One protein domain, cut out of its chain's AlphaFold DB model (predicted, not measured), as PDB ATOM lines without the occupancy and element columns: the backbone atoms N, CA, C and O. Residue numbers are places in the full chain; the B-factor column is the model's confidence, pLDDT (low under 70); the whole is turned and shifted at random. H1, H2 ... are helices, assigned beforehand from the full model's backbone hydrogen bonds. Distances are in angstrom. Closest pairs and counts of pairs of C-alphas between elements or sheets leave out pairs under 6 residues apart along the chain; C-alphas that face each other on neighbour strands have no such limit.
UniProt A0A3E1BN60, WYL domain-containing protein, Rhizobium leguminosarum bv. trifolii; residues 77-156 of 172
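What this domain is: This is residues 77 to 156 of the 172 residues of the protein "WYL domain-containing protein" of Rhizobium leguminosarum bv. trifolii (UniProt A0A3E1BN60). A long helical hairpin, H2 and H3 side by side, makes the stem of a rough T. Near the end of the hairpin where H2 begins and H3 ends, H1 crosses H3 on one side, and H4 points away on the other as an arm, of which residues 146 to 156 stick out. The printed part has 80 residues, with four named helices in the order H1, H2, H3, H4 and no named strand; the class is all helix. The whole is loose, with a radius of gyration of the C-alphas of 14.6 A, and spans 41 by 38 by 22 A.

Where its parts are: H1 holds residues 77 to 87 and is 15.2 A long from first to last C-alpha; C-alpha 77 stands at (70.156, 85.121, 81.058). H2, residues 93 to 113, is the longest helix by residues and measures 31.0 A, from C-alpha 93 at (84.312, 90.567, 90.309) to C-alpha 113 at (95.036, 98.879, 62.386). H3, residues 120 to 136, measures 24.8 A. H4, residues 142 to 153, measures 16.0 A and ends with C-alpha 153 at (71.307, 111.347, 80.880).

How they stand to each other: H3 is the hub, the helix that touches most others, namely H1, H2 and H4. H1 touches H3 about perpendicular, at 88 degrees; the closest C-alphas are those of Asn 80 and Arg 133, 5.9 A apart. H3 touches H1 with residues 129 to 136 alone. H2 and H3 form a helical hairpin and touch with 28 pairs of C-alphas within 8 A, the closest being those of Ala 100 and Val 127 at 5.1 A. They run opposite ways at a shallow tilt of 10 degrees. H3 and H4 only just touch, with 3 pairs of C-alphas within 8 A, through residues 131 to 135 of H3 and residue 142 of H4. Their closest C-alphas are those of Val 135 and Leu 142, 6.1 A apart, and their lines stand about perpendicular, at 80 degrees. The helix packing is mostly crossed, but only just: 1 of the 3 touching pairs is at a shallow tilt. H1 is apart from H2 and from H4, and H2 is apart from H4. In H1, H2, H3 and H4 every O i to N i+4 pair is within hydrogen-bond range.

The domain as a whole: The two C-alphas farthest apart are those of Thr 86 and Arg 156, at 41.6 A. Residues 146 to 156, of which 146 to 153 belong to H4, stand free; without them the body spans 37 by 23 by 22 A. The printed part has no cut. The links from H1 to H2 and from H3 to H4 are tight, with 5 residues each, and the link from H2 to H3 is short, with 6. The mean pLDDT of the printed part is 94.1, and no printed residue is under 70.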
ATOM      1  N   THR A  77      70.395  86.389  80.358       90.75
ATOM      2  CA  THR A  77      70.156  85.121  81.058       90.75
ATOM      3  C   THR A  77      70.787  83.949  80.304       90.75
ATOM      4  O   THR A  77      71.631  83.278  80.886       90.75
ATOM      5  N   SER A  78      70.460  83.763  79.019       92.00
ATOM      6  CA  SER A  78      70.975  82.649  78.204       92.00
ATOM      7  C   SER A  78      72.500  82.678  78.088       92.00
ATOM      8  O   SER A  78      73.153  81.656  78.287       92.00
ATOM      9  N   ILE A  79      73.086  83.866  77.909       94.06
ATOM     10  CA  ILE A  79      74.541  84.055  77.896       94.06
ATOM     11  C   ILE A  79      75.164  83.599  79.222       94.06
ATOM     12  O   ILE A  79      76.167  82.889  79.234       94.06
ATOM     13  N   ASN A  80      74.584  83.984  80.363       93.81
ATOM     14  CA  ASN A  80      75.122  83.613  81.673       93.81
ATOM     15  C   ASN A  80      74.974  82.126  81.986       93.81
ATOM     16  O   ASN A  80      75.871  81.545  82.601       93.81
ATOM     17  N   GLU A  81      73.870  81.514  81.565       92.56
ATOM     18  CA  GLU A  81      73.659  80.070  81.662       92.56
ATOM     19  C   GLU A  81      74.727  79.328  80.855       92.56
ATOM     20  O   GLU A  81      75.417  78.464  81.401       92.56
ATOM     21  N   TRP A  82      74.949  79.730  79.599       94.06
ATOM     22  CA  TRP A  82      75.981  79.141  78.750       94.06
ATOM     23  C   TRP A  82      77.392  79.333  79.325       94.06
ATOM     24  O   TRP A  82      78.146  78.365  79.434       94.06
ATOM     25  N   ILE A  83      77.743  80.546  79.767       93.69
ATOM     26  CA  ILE A  83      79.043  80.842  80.392       93.69
ATOM     27  C   ILE A  83      79.265  79.969  81.626       93.69
ATOM     28  O   ILE A  83      80.351  79.421  81.806       93.69
ATOM     29  N   THR A  84      78.258  79.851  82.493       92.00
ATOM     30  CA  THR A  84      78.363  79.060  83.725       92.00
ATOM     31  C   THR A  84      78.505  77.578  83.400       92.00
ATOM     32  O   THR A  84      79.351  76.906  83.983       92.00
ATOM     33  N   SER A  85      77.746  77.079  82.422       92.81
ATOM     34  CA  SER A  85      77.857  75.696  81.956       92.81
ATOM     35  C   SER A  85      79.212  75.394  81.304       92.81
ATOM     36  O   SER A  85      79.697  74.271  81.414       92.81
ATOM     37  N   THR A  86      79.806  76.363  80.608       94.31
ATOM     38  CA  THR A  86      81.028  76.164  79.811       94.31
ATOM     39  C   THR A  86      82.293  76.369  80.638       94.31
ATOM     40  O   THR A  86      83.241  75.595  80.535       94.31
ATOM     41  N   PHE A  87      82.314  77.408  81.475       90.75
ATOM     42  CA  PHE A  87      83.509  77.861  82.192       90.75
ATOM     43  C   PHE A  87      83.397  77.746  83.717       90.75
ATOM     44  O   PHE A  87      84.354  78.070  84.419       90.75
ATOM     45  N   GLY A  88      82.243  77.329  84.245       89.00
ATOM     46  CA  GLY A  88      81.988  77.266  85.682       89.00
ATOM     47  C   GLY A  88      81.767  78.635  86.334       89.00
ATOM     48  O   GLY A  88      81.582  79.671  85.679       89.00
ATOM     49  N   GLU A  89      81.779  78.648  87.666       83.69
ATOM     50  CA  GLU A  89      81.649  79.883  88.437       83.69
ATOM     51  C   GLU A  89      82.830  80.828  88.172       83.69
ATOM     52  O   GLU A  89      83.991  80.428  88.122       83.69
ATOM     53  N   ALA A  90      82.541  82.120  87.997       75.62
ATOM     54  CA  ALA A  90      83.608  83.113  87.879       75.62
ATOM     55  C   ALA A  90      84.316  83.288  89.229       75.62
ATOM     56  O   ALA A  90      83.656  83.256  90.265       75.62
ATOM     57  N   GLY A  91      85.620  83.585  89.193       84.06
ATOM     58  CA  GLY A  91      86.418  83.911  90.376       84.06
ATOM     59  C   GLY A  91      85.931  85.174  91.098       84.06
ATOM     60  O   GLY A  91      84.916  85.173  91.795       84.06
ATOM     61  N   SER A  92      86.643  86.290  90.956       94.06
ATOM     62  CA  SER A  92      86.293  87.554  91.616       94.06
ATOM     63  C   SER A  92      85.629  88.538  90.649       94.06
ATOM     64  O   SER A  92      85.794  88.463  89.433       94.06
ATOM     65  N   ASN A  93      84.887  89.521  91.167       96.12
ATOM     66  CA  ASN A  93      84.312  90.567  90.309       96.12
ATOM     67  C   ASN A  93      85.408  91.363  89.581       96.12
ATOM     68  O   ASN A  93      85.221  91.748  88.429       96.12
ATOM     69  N   ILE A  94      86.567  91.552  90.223       96.38
ATOM     70  CA  ILE A  94      87.713  92.218  89.601       96.38
ATOM     71  C   ILE A  94      88.328  91.375  88.481       96.38
ATOM     72  O   ILE A  94      88.699  91.941  87.460       96.38
ATOM     73  N   SER A  95      88.377  90.042  88.601       95.12
ATOM     74  CA  SER A  95      88.881  89.199  87.510       95.12
ATOM     75  C   SER A  95      87.959  89.239  86.291       95.12
ATOM     76  O   SER A  95      88.437  89.273  85.162       95.12
ATOM     77  N   VAL A  96      86.638  89.295  86.499       95.75
ATOM     78  CA  VAL A  96      85.672  89.465  85.399       95.75
ATOM     79  C   VAL A  96      85.813  90.849  84.754       95.75
ATOM     80  O   VAL A  96      85.837  90.953  83.533       95.75
ATOM     81  N   ALA A  97      85.972  91.911  85.551       96.75
ATOM     82  CA  ALA A  97      86.212  93.256  85.024       96.75
ATOM     83  C   ALA A  97      87.538  93.351  84.246       96.75
ATOM     84  O   ALA A  97      87.593  93.985  83.196       96.75
ATOM     85  N   ALA A  98      88.590  92.683  84.724       97.31
ATOM     86  CA  ALA A  98      89.864  92.596  84.019       97.31
ATOM     87  C   ALA A  98      89.717  91.891  82.664       97.31
ATOM     88  O   ALA A  98      90.309  92.352  81.693       97.31
ATOM     89  N   ARG A  99      88.882  90.842  82.563       96.75
ATOM     90  CA  ARG A  99      88.578  90.204  81.274       96.75
ATOM     91  C   ARG A  99      87.881  91.166  80.311       96.75
ATOM     92  O   ARG A  99      88.295  91.246  79.167       96.75
ATOM     93  N   ALA A 100      86.918  91.966  80.773       97.19
ATOM     94  CA  ALA A 100      86.273  92.971  79.918       97.19
ATOM     95  C   ALA A 100      87.279  94.007  79.378       97.19
ATOM     96  O   ALA A 100      87.144  94.484  78.256       97.19
ATOM     97  N   ASN A 101      88.307  94.343  80.165       98.12
ATOM     98  CA  ASN A 101      89.388  95.213  79.709       98.12
ATOM     99  C   ASN A 101      90.309  94.540  78.675       98.12
ATOM    100  O   ASN A 101      90.904  95.245  77.868       98.12
ATOM    101  N   GLN A 102      90.446  93.210  78.696       98.06
ATOM    102  CA  GLN A 102      91.170  92.481  77.650       98.06
ATOM    103  C   GLN A 102      90.424  92.578  76.316       98.06
ATOM    104  O   GLN A 102      91.032  93.035  75.357       98.06
ATOM    105  N   GLU A 103      89.113  92.312  76.292       98.31
ATOM    106  CA  GLU A 103      88.313  92.443  75.056       98.31
ATOM    107  C   GLU A 103      88.330  93.893  74.531       98.31
ATOM    108  O   GLU A 103      88.427  94.154  73.337       98.31
ATOM    109  N   MET A 104      88.324  94.885  75.433       98.50
ATOM    110  CA  MET A 104      88.478  96.292  75.042       98.50
ATOM    111  C   MET A 104      89.848  96.574  74.406       98.50
ATOM    112  O   MET A 104      89.949  97.387  73.491       98.50
ATOM    113  N   ALA A 105      90.914  95.934  74.892       98.31
ATOM    114  CA  ALA A 105      92.231  96.064  74.284       98.31
ATOM    115  C   ALA A 105      92.270  95.406  72.896       98.31
ATOM    116  O   ALA A 105      92.857  95.985  71.987       98.31
ATOM    117  N   GLU A 106      91.616  94.255  72.715       97.50
ATOM    118  CA  GLU A 106      91.476  93.576  71.417       97.50
ATOM    119  C   GLU A 106      90.713  94.460  70.412       97.50
ATOM    120  O   GLU A 106      91.213  94.715  69.312       97.50
ATOM    121  N   LEU A 107      89.604  95.079  70.839       98.19
ATOM    122  CA  LEU A 107      88.876  96.092  70.065       98.19
ATOM    123  C   LEU A 107      89.770  97.267  69.637       98.19
ATOM    124  O   LEU A 107      89.804  97.633  68.462       98.19
ATOM    125  N   ILE A 108      90.497  97.869  70.586       98.12
ATOM    126  CA  ILE A 108      91.391  99.002  70.301       98.12
ATOM    127  C   ILE A 108      92.471  98.592  69.301       98.12
ATOM    128  O   ILE A 108      92.786  99.366  68.400       98.12
ATOM    129  N   MET A 109      93.032  97.389  69.437       97.25
ATOM    130  CA  MET A 109      94.056  96.887  68.526       97.25
ATOM    131  C   MET A 109      93.526  96.725  67.099       97.25
ATOM    132  O   MET A 109      94.228  97.122  66.171       97.25
ATOM    133  N   LYS A 110      92.303  96.207  66.909       95.31
ATOM    134  CA  LYS A 110      91.677  96.121  65.576       95.31
ATOM    135  C   LYS A 110      91.473  97.507  64.959       95.31
ATOM    136  O   LYS A 110      91.971  97.770  63.867       95.31
ATOM    137  N   LEU A 111      90.846  98.426  65.695       97.19
ATOM    138  CA  LEU A 111      90.561  99.783  65.203       97.19
ATOM    139  C   LEU A 111      91.824 100.625  64.968       97.19
ATOM    140  O   LEU A 111      91.846 101.497  64.106       97.19
ATOM    141  N   ALA A 112      92.903 100.363  65.711       97.00
ATOM    142  CA  ALA A 112      94.188 101.020  65.486       97.00
ATOM    143  C   ALA A 112      94.855 100.590  64.169       97.00
ATOM    144  O   ALA A 112      95.651 101.351  63.618       97.00
ATOM    145  N   VAL A 113      94.560  99.379  63.682       95.19
ATOM    146  CA  VAL A 113      95.036  98.879  62.386       95.19
ATOM    147  C   VAL A 113      94.138  99.381  61.256       95.19
ATOM    148  O   VAL A 113      94.650  99.909  60.269       95.19
ATOM    149  N   ASP A 114      92.820  99.249  61.412       94.44
ATOM    150  CA  ASP A 114      91.812  99.782  60.498       94.44
ATOM    151  C   ASP A 114      90.581 100.246  61.287       94.44
ATOM    152  O   ASP A 114      89.840  99.445  61.853       94.44
ATOM    153  N   ASP A 115      90.331 101.555  61.285       94.06
ATOM    154  CA  ASP A 115      89.209 102.186  61.997       94.06
ATOM    155  C   ASP A 115      87.831 101.746  61.453       94.06
ATOM    156  O   ASP A 115      86.796 102.011  62.059       94.06
ATOM    157  N   ASN A 116      87.803 101.055  60.305       94.56
ATOM    158  CA  ASN A 116      86.601 100.474  59.705       94.56
ATOM    159  C   ASN A 116      86.619  98.937  59.689       94.56
ATOM    160  O   ASN A 116      85.824  98.334  58.956       94.56
ATOM    161  N   ASP A 117      87.494  98.300  60.476       94.00
ATOM    162  CA  ASP A 117      87.545  96.843  60.580       94.00
ATOM    163  C   ASP A 117      86.169  96.302  61.001       94.00
ATOM    164  O   ASP A 117      85.640  96.598  62.075       94.00
ATOM    165  N   ARG A 118      85.564  95.493  60.129       91.69
ATOM    166  CA  ARG A 118      84.225  94.940  60.352       91.69
ATOM    167  C   ARG A 118      84.202  93.910  61.477       91.69
ATOM    168  O   ARG A 118      83.140  93.708  62.061       91.69
ATOM    169  N   GLU A 119      85.336  93.289  61.791       92.31
ATOM    170  CA  GLU A 119      85.471  92.353  62.907       92.31
ATOM    171  C   GLU A 119      85.531  93.065  64.263       92.31
ATOM    172  O   GLU A 119      85.323  92.426  65.289       92.31
ATOM    173  N   ALA A 120      85.732  94.390  64.303       94.88
ATOM    174  CA  ALA A 120      85.648  95.160  65.547       94.88
ATOM    175  C   ALA A 120      84.272  95.026  66.229       94.88
ATOM    176  O   ALA A 120      84.158  95.180  67.444       94.88
ATOM    177  N   VAL A 121      83.218  94.713  65.464       94.38
ATOM    178  CA  VAL A 121      81.874  94.447  66.004       94.38
ATOM    179  C   VAL A 121      81.865  93.239  66.945       94.38
ATOM    180  O   VAL A 121      81.161  93.283  67.953       94.38
ATOM    181  N   GLU A 122      82.653  92.205  66.655       95.50
ATOM    182  CA  GLU A 122      82.737  91.007  67.497       95.50
ATOM    183  C   GLU A 122      83.404  91.340  68.839       95.50
ATOM    184  O   GLU A 122      82.856  91.032  69.891       95.50
ATOM    185  N   GLU A 123      84.483  92.127  68.833       97.94
ATOM    186  CA  GLU A 123      85.151  92.564  70.071       97.94
ATOM    187  C   GLU A 123      84.252  93.472  70.932       97.94
ATOM    188  O   GLU A 123      84.247  93.410  72.165       97.94
ATOM    189  N   VAL A 124      83.427  94.314  70.294       97.25
ATOM    190  CA  VAL A 124      82.388  95.082  71.002       97.25
ATOM    191  C   VAL A 124      81.386  94.137  71.671       97.25
ATOM    192  O   VAL A 124      80.979  94.387  72.812       97.25
ATOM    193  N   ALA A 125      80.977  93.067  70.984       96.31
ATOM    194  CA  ALA A 125      80.080  92.066  71.544       96.31
ATOM    195  C   ALA A 125      80.736  91.327  72.721       96.31
ATOM    196  O   ALA A 125      80.102  91.208  73.774       96.31
ATOM    197  N   ASP A 126      82.007  90.942  72.610       97.50
ATOM    198  CA  ASP A 126      82.754  90.257  73.668       97.50
ATOM    199  C   ASP A 126      82.864  91.104  74.940       97.50
ATOM    200  O   ASP A 126      82.563  90.624  76.042       97.50
ATOM    201  N   VAL A 127      83.141  92.409  74.814       98.06
ATOM    202  CA  VAL A 127      83.083  93.338  75.958       98.06
ATOM    203  C   VAL A 127      81.709  93.276  76.639       98.06
ATOM    204  O   VAL A 127      81.614  93.172  77.868       98.06
ATOM    205  N   VAL A 128      80.621  93.334  75.865       97.31
ATOM    206  CA  VAL A 128      79.251  93.323  76.403       97.31
ATOM    207  C   VAL A 128      78.913  91.984  77.062       97.31
ATOM    208  O   VAL A 128      78.316  91.984  78.142       97.31
ATOM    209  N   ILE A 129      79.324  90.860  76.475       96.69
ATOM    210  CA  ILE A 129      79.132  89.511  77.020       96.69
ATOM    211  C   ILE A 129      79.804  89.387  78.394       96.69
ATOM    212  O   ILE A 129      79.186  88.929  79.363       96.69
ATOM    213  N   VAL A 130      81.042  89.871  78.535       96.75
ATOM    214  CA  VAL A 130      81.740  89.849  79.828       96.75
ATOM    215  C   VAL A 130      81.043  90.759  80.850       96.75
ATOM    216  O   VAL A 130      80.896  90.393  82.023       96.75
ATOM    217  N   LEU A 131      80.536  91.922  80.428       97.31
ATOM    218  CA  LEU A 131      79.769  92.817  81.302       97.31
ATOM    219  C   LEU A 131      78.412  92.229  81.716       97.31
ATOM    220  O   LEU A 131      77.989  92.421  82.859       97.31
ATOM    221  N   TYR A 132      77.745  91.467  80.851       96.38
ATOM    222  CA  TYR A 132      76.558  90.688  81.210       96.38
ATOM    223  C   TYR A 132      76.853  89.675  82.312       96.38
ATOM    224  O   TYR A 132      76.032  89.532  83.229       96.38
ATOM    225  N   ARG A 133      78.026  89.033  82.276       95.31
ATOM    226  CA  ARG A 133      78.486  88.163  83.364       95.31
ATOM    227  C   ARG A 133      78.692  88.921  84.660       95.31
ATOM    228  O   ARG A 133      78.220  88.498  85.714       95.31
ATOM    229  N   LEU A 134      79.364  90.065  84.595       96.50
ATOM    230  CA  LEU A 134      79.630  90.879  85.777       96.50
ATOM    231  C   LEU A 134      78.336  91.368  86.441       96.50
ATOM    232  O   LEU A 134      78.198  91.282  87.657       96.50
ATOM    233  N   VAL A 135      77.369  91.846  85.655       96.62
ATOM    234  CA  VAL A 135      76.104  92.380  86.179       96.62
ATOM    235  C   VAL A 135      75.216  91.294  86.787       96.62
ATOM    236  O   VAL A 135      74.576  91.544  87.809       96.62
ATOM    237  N   ALA A 136      75.203  90.083  86.221       93.44
ATOM    238  CA  ALA A 136      74.463  88.962  86.803       93.44
ATOM    239  C   ALA A 136      74.946  88.611  88.220       93.44
ATOM    240  O   ALA A 136      74.136  88.266  89.075       93.44
ATOM    241  N   ARG A 137      76.240  88.795  88.514       93.38
ATOM    242  CA  ARG A 137      76.815  88.569  89.853       93.38
ATOM    243  C   ARG A 137      76.366  89.589  90.905       93.38
ATOM    244  O   ARG A 137      76.605  89.378  92.089       93.38
ATOM    245  N   PHE A 138      75.722  90.677  90.488       94.94
ATOM    246  CA  PHE A 138      75.059  91.639  91.370       94.94
ATOM    247  C   PHE A 138      73.539  91.422  91.446       94.94
ATOM    248  O   PHE A 138      72.829  92.330  91.874       94.94
ATOM    249  N   ASP A 139      73.036  90.272  90.981       92.88
ATOM    250  CA  ASP A 139      71.600  89.973  90.856       92.88
ATOM    251  C   ASP A 139      70.828  91.074  90.096       92.88
ATOM    252  O   ASP A 139      69.729  91.507  90.441       92.88
ATOM    253  N   ALA A 140      71.461  91.604  89.046       92.69
ATOM    254  CA  ALA A 140      70.955  92.737  88.288       92.69
ATOM    255  C   ALA A 140      70.827  92.422  86.791       92.69
ATOM    256  O   ALA A 140      71.365  91.445  86.269       92.69
ATOM    257  N   LYS A 141      70.112  93.294  86.069       92.31
ATOM    258  CA  LYS A 141      69.990  93.261  84.603       92.31
ATOM    259  C   LYS A 141      70.613  94.519  84.000       92.31
ATOM    260  O   LYS A 141      70.190  95.628  84.345       92.31
ATOM    261  N   LEU A 142      71.571  94.360  83.085       95.12
ATOM    262  CA  LEU A 142      72.326  95.469  82.494       95.12
ATOM    263  C   LEU A 142      71.398  96.412  81.729       95.12
ATOM    264  O   LEU A 142      71.466  97.620  81.938       95.12
ATOM    265  N   ARG A 143      70.446  95.881  80.947       92.06
ATOM    266  CA  ARG A 143      69.443  96.701  80.247       92.06
ATOM    267  C   ARG A 143      68.675  97.617  81.203       92.06
ATOM    268  O   ARG A 143      68.643  98.821  80.982       92.06
ATOM    269  N   LYS A 144      68.172  97.090  82.325       88.25
ATOM    270  CA  LYS A 144      67.478  97.906  83.339       88.25
ATOM    271  C   LYS A 144      68.391  98.988  83.932       88.25
ATOM    272  O   LYS A 144      67.923 100.083  84.235       88.25
ATOM    273  N   ALA A 145      69.677  98.694  84.138       93.50
ATOM    274  CA  ALA A 145      70.643  99.680  84.625       93.50
ATOM    275  C   ALA A 145      70.916 100.784  83.588       93.50
ATOM    276  O   ALA A 145      70.934 101.964  83.947       93.50
ATOM    277  N   ILE A 146      71.051 100.411  82.312       93.94
ATOM    278  CA  ILE A 146      71.184 101.338  81.184       93.94
ATOM    279  C   ILE A 146      69.945 102.227  81.078       93.94
ATOM    280  O   ILE A 146      70.096 103.442  81.020       93.94
ATOM    281  N   ASP A 147      68.735 101.667  81.133       91.12
ATOM    282  CA  ASP A 147      67.490 102.435  81.016       91.12
ATOM    283  C   ASP A 147      67.386 103.508  82.105       91.12
ATOM    284  O   ASP A 147      67.135 104.681  81.811       91.12
ATOM    285  N   ARG A 148      67.681 103.140  83.362       92.50
ATOM    286  CA  ARG A 148      67.751 104.099  84.478       92.50
ATOM    287  C   ARG A 148      68.786 105.191  84.218       92.50
ATOM    288  O   ARG A 148      68.510 106.371  84.429       92.50
ATOM    289  N   LYS A 149      69.980 104.819  83.745       92.94
ATOM    290  CA  LYS A 149      71.049 105.780  83.455       92.94
ATOM    291  C   LYS A 149      70.684 106.712  82.300       92.94
ATOM    292  O   LYS A 149      70.958 107.908  82.378       92.94
ATOM    293  N   MET A 150      70.048 106.191  81.257       91.62
ATOM    294  CA  MET A 150      69.629 106.952  80.084       91.62
ATOM    295  C   MET A 150      68.481 107.908  80.396       91.62
ATOM    296  O   MET A 150      68.487 109.024  79.881       91.62
ATOM    297  N   ALA A 151      67.551 107.532  81.280       90.88
ATOM    298  CA  ALA A 151      66.529 108.448  81.787       90.88
ATOM    299  C   ALA A 151      67.163 109.688  82.441       90.88
ATOM    300  O   ALA A 151      66.772 110.810  82.131       90.88
ATOM    301  N   ILE A 152      68.205 109.492  83.257       91.56
ATOM    302  CA  ILE A 152      68.977 110.589  83.861       91.56
ATOM    303  C   ILE A 152      69.743 111.374  82.786       91.56
ATOM    304  O   ILE A 152      69.686 112.598  82.755       91.56
ATOM    305  N   ASN A 153      70.468 110.695  81.892       90.25
ATOM    306  CA  ASN A 153      71.307 111.347  80.880       90.25
ATOM    307  C   ASN A 153      70.509 112.247  79.924       90.25
ATOM    308  O   ASN A 153      71.005 113.304  79.536       90.25
ATOM    309  N   ARG A 154      69.275 111.862  79.581       92.06
ATOM    310  CA  ARG A 154      68.369 112.650  78.729       92.06
ATOM    311  C   ARG A 154      67.874 113.939  79.384       92.06
ATOM    312  O   ARG A 154      67.432 114.834  78.678       92.06
ATOM    313  N   GLN A 155      67.957 114.041  80.709       91.94
ATOM    314  CA  GLN A 155      67.589 115.246  81.460       91.94
ATOM    315  C   GLN A 155      68.778 116.198  81.661       91.94
ATOM    316  O   GLN A 155      68.604 117.307  82.161       91.94
ATOM    317  N   ARG A 156      70.001 115.779  81.306       92.00
ATOM    318  CA  ARG A 156      71.221 116.564  81.530       92.00
ATOM    319  C   ARG A 156      71.463 117.577  80.421       92.00
ATOM    320  O   ARG A 156      71.120 117.355  79.262       92.00
TER     321      ARG A 156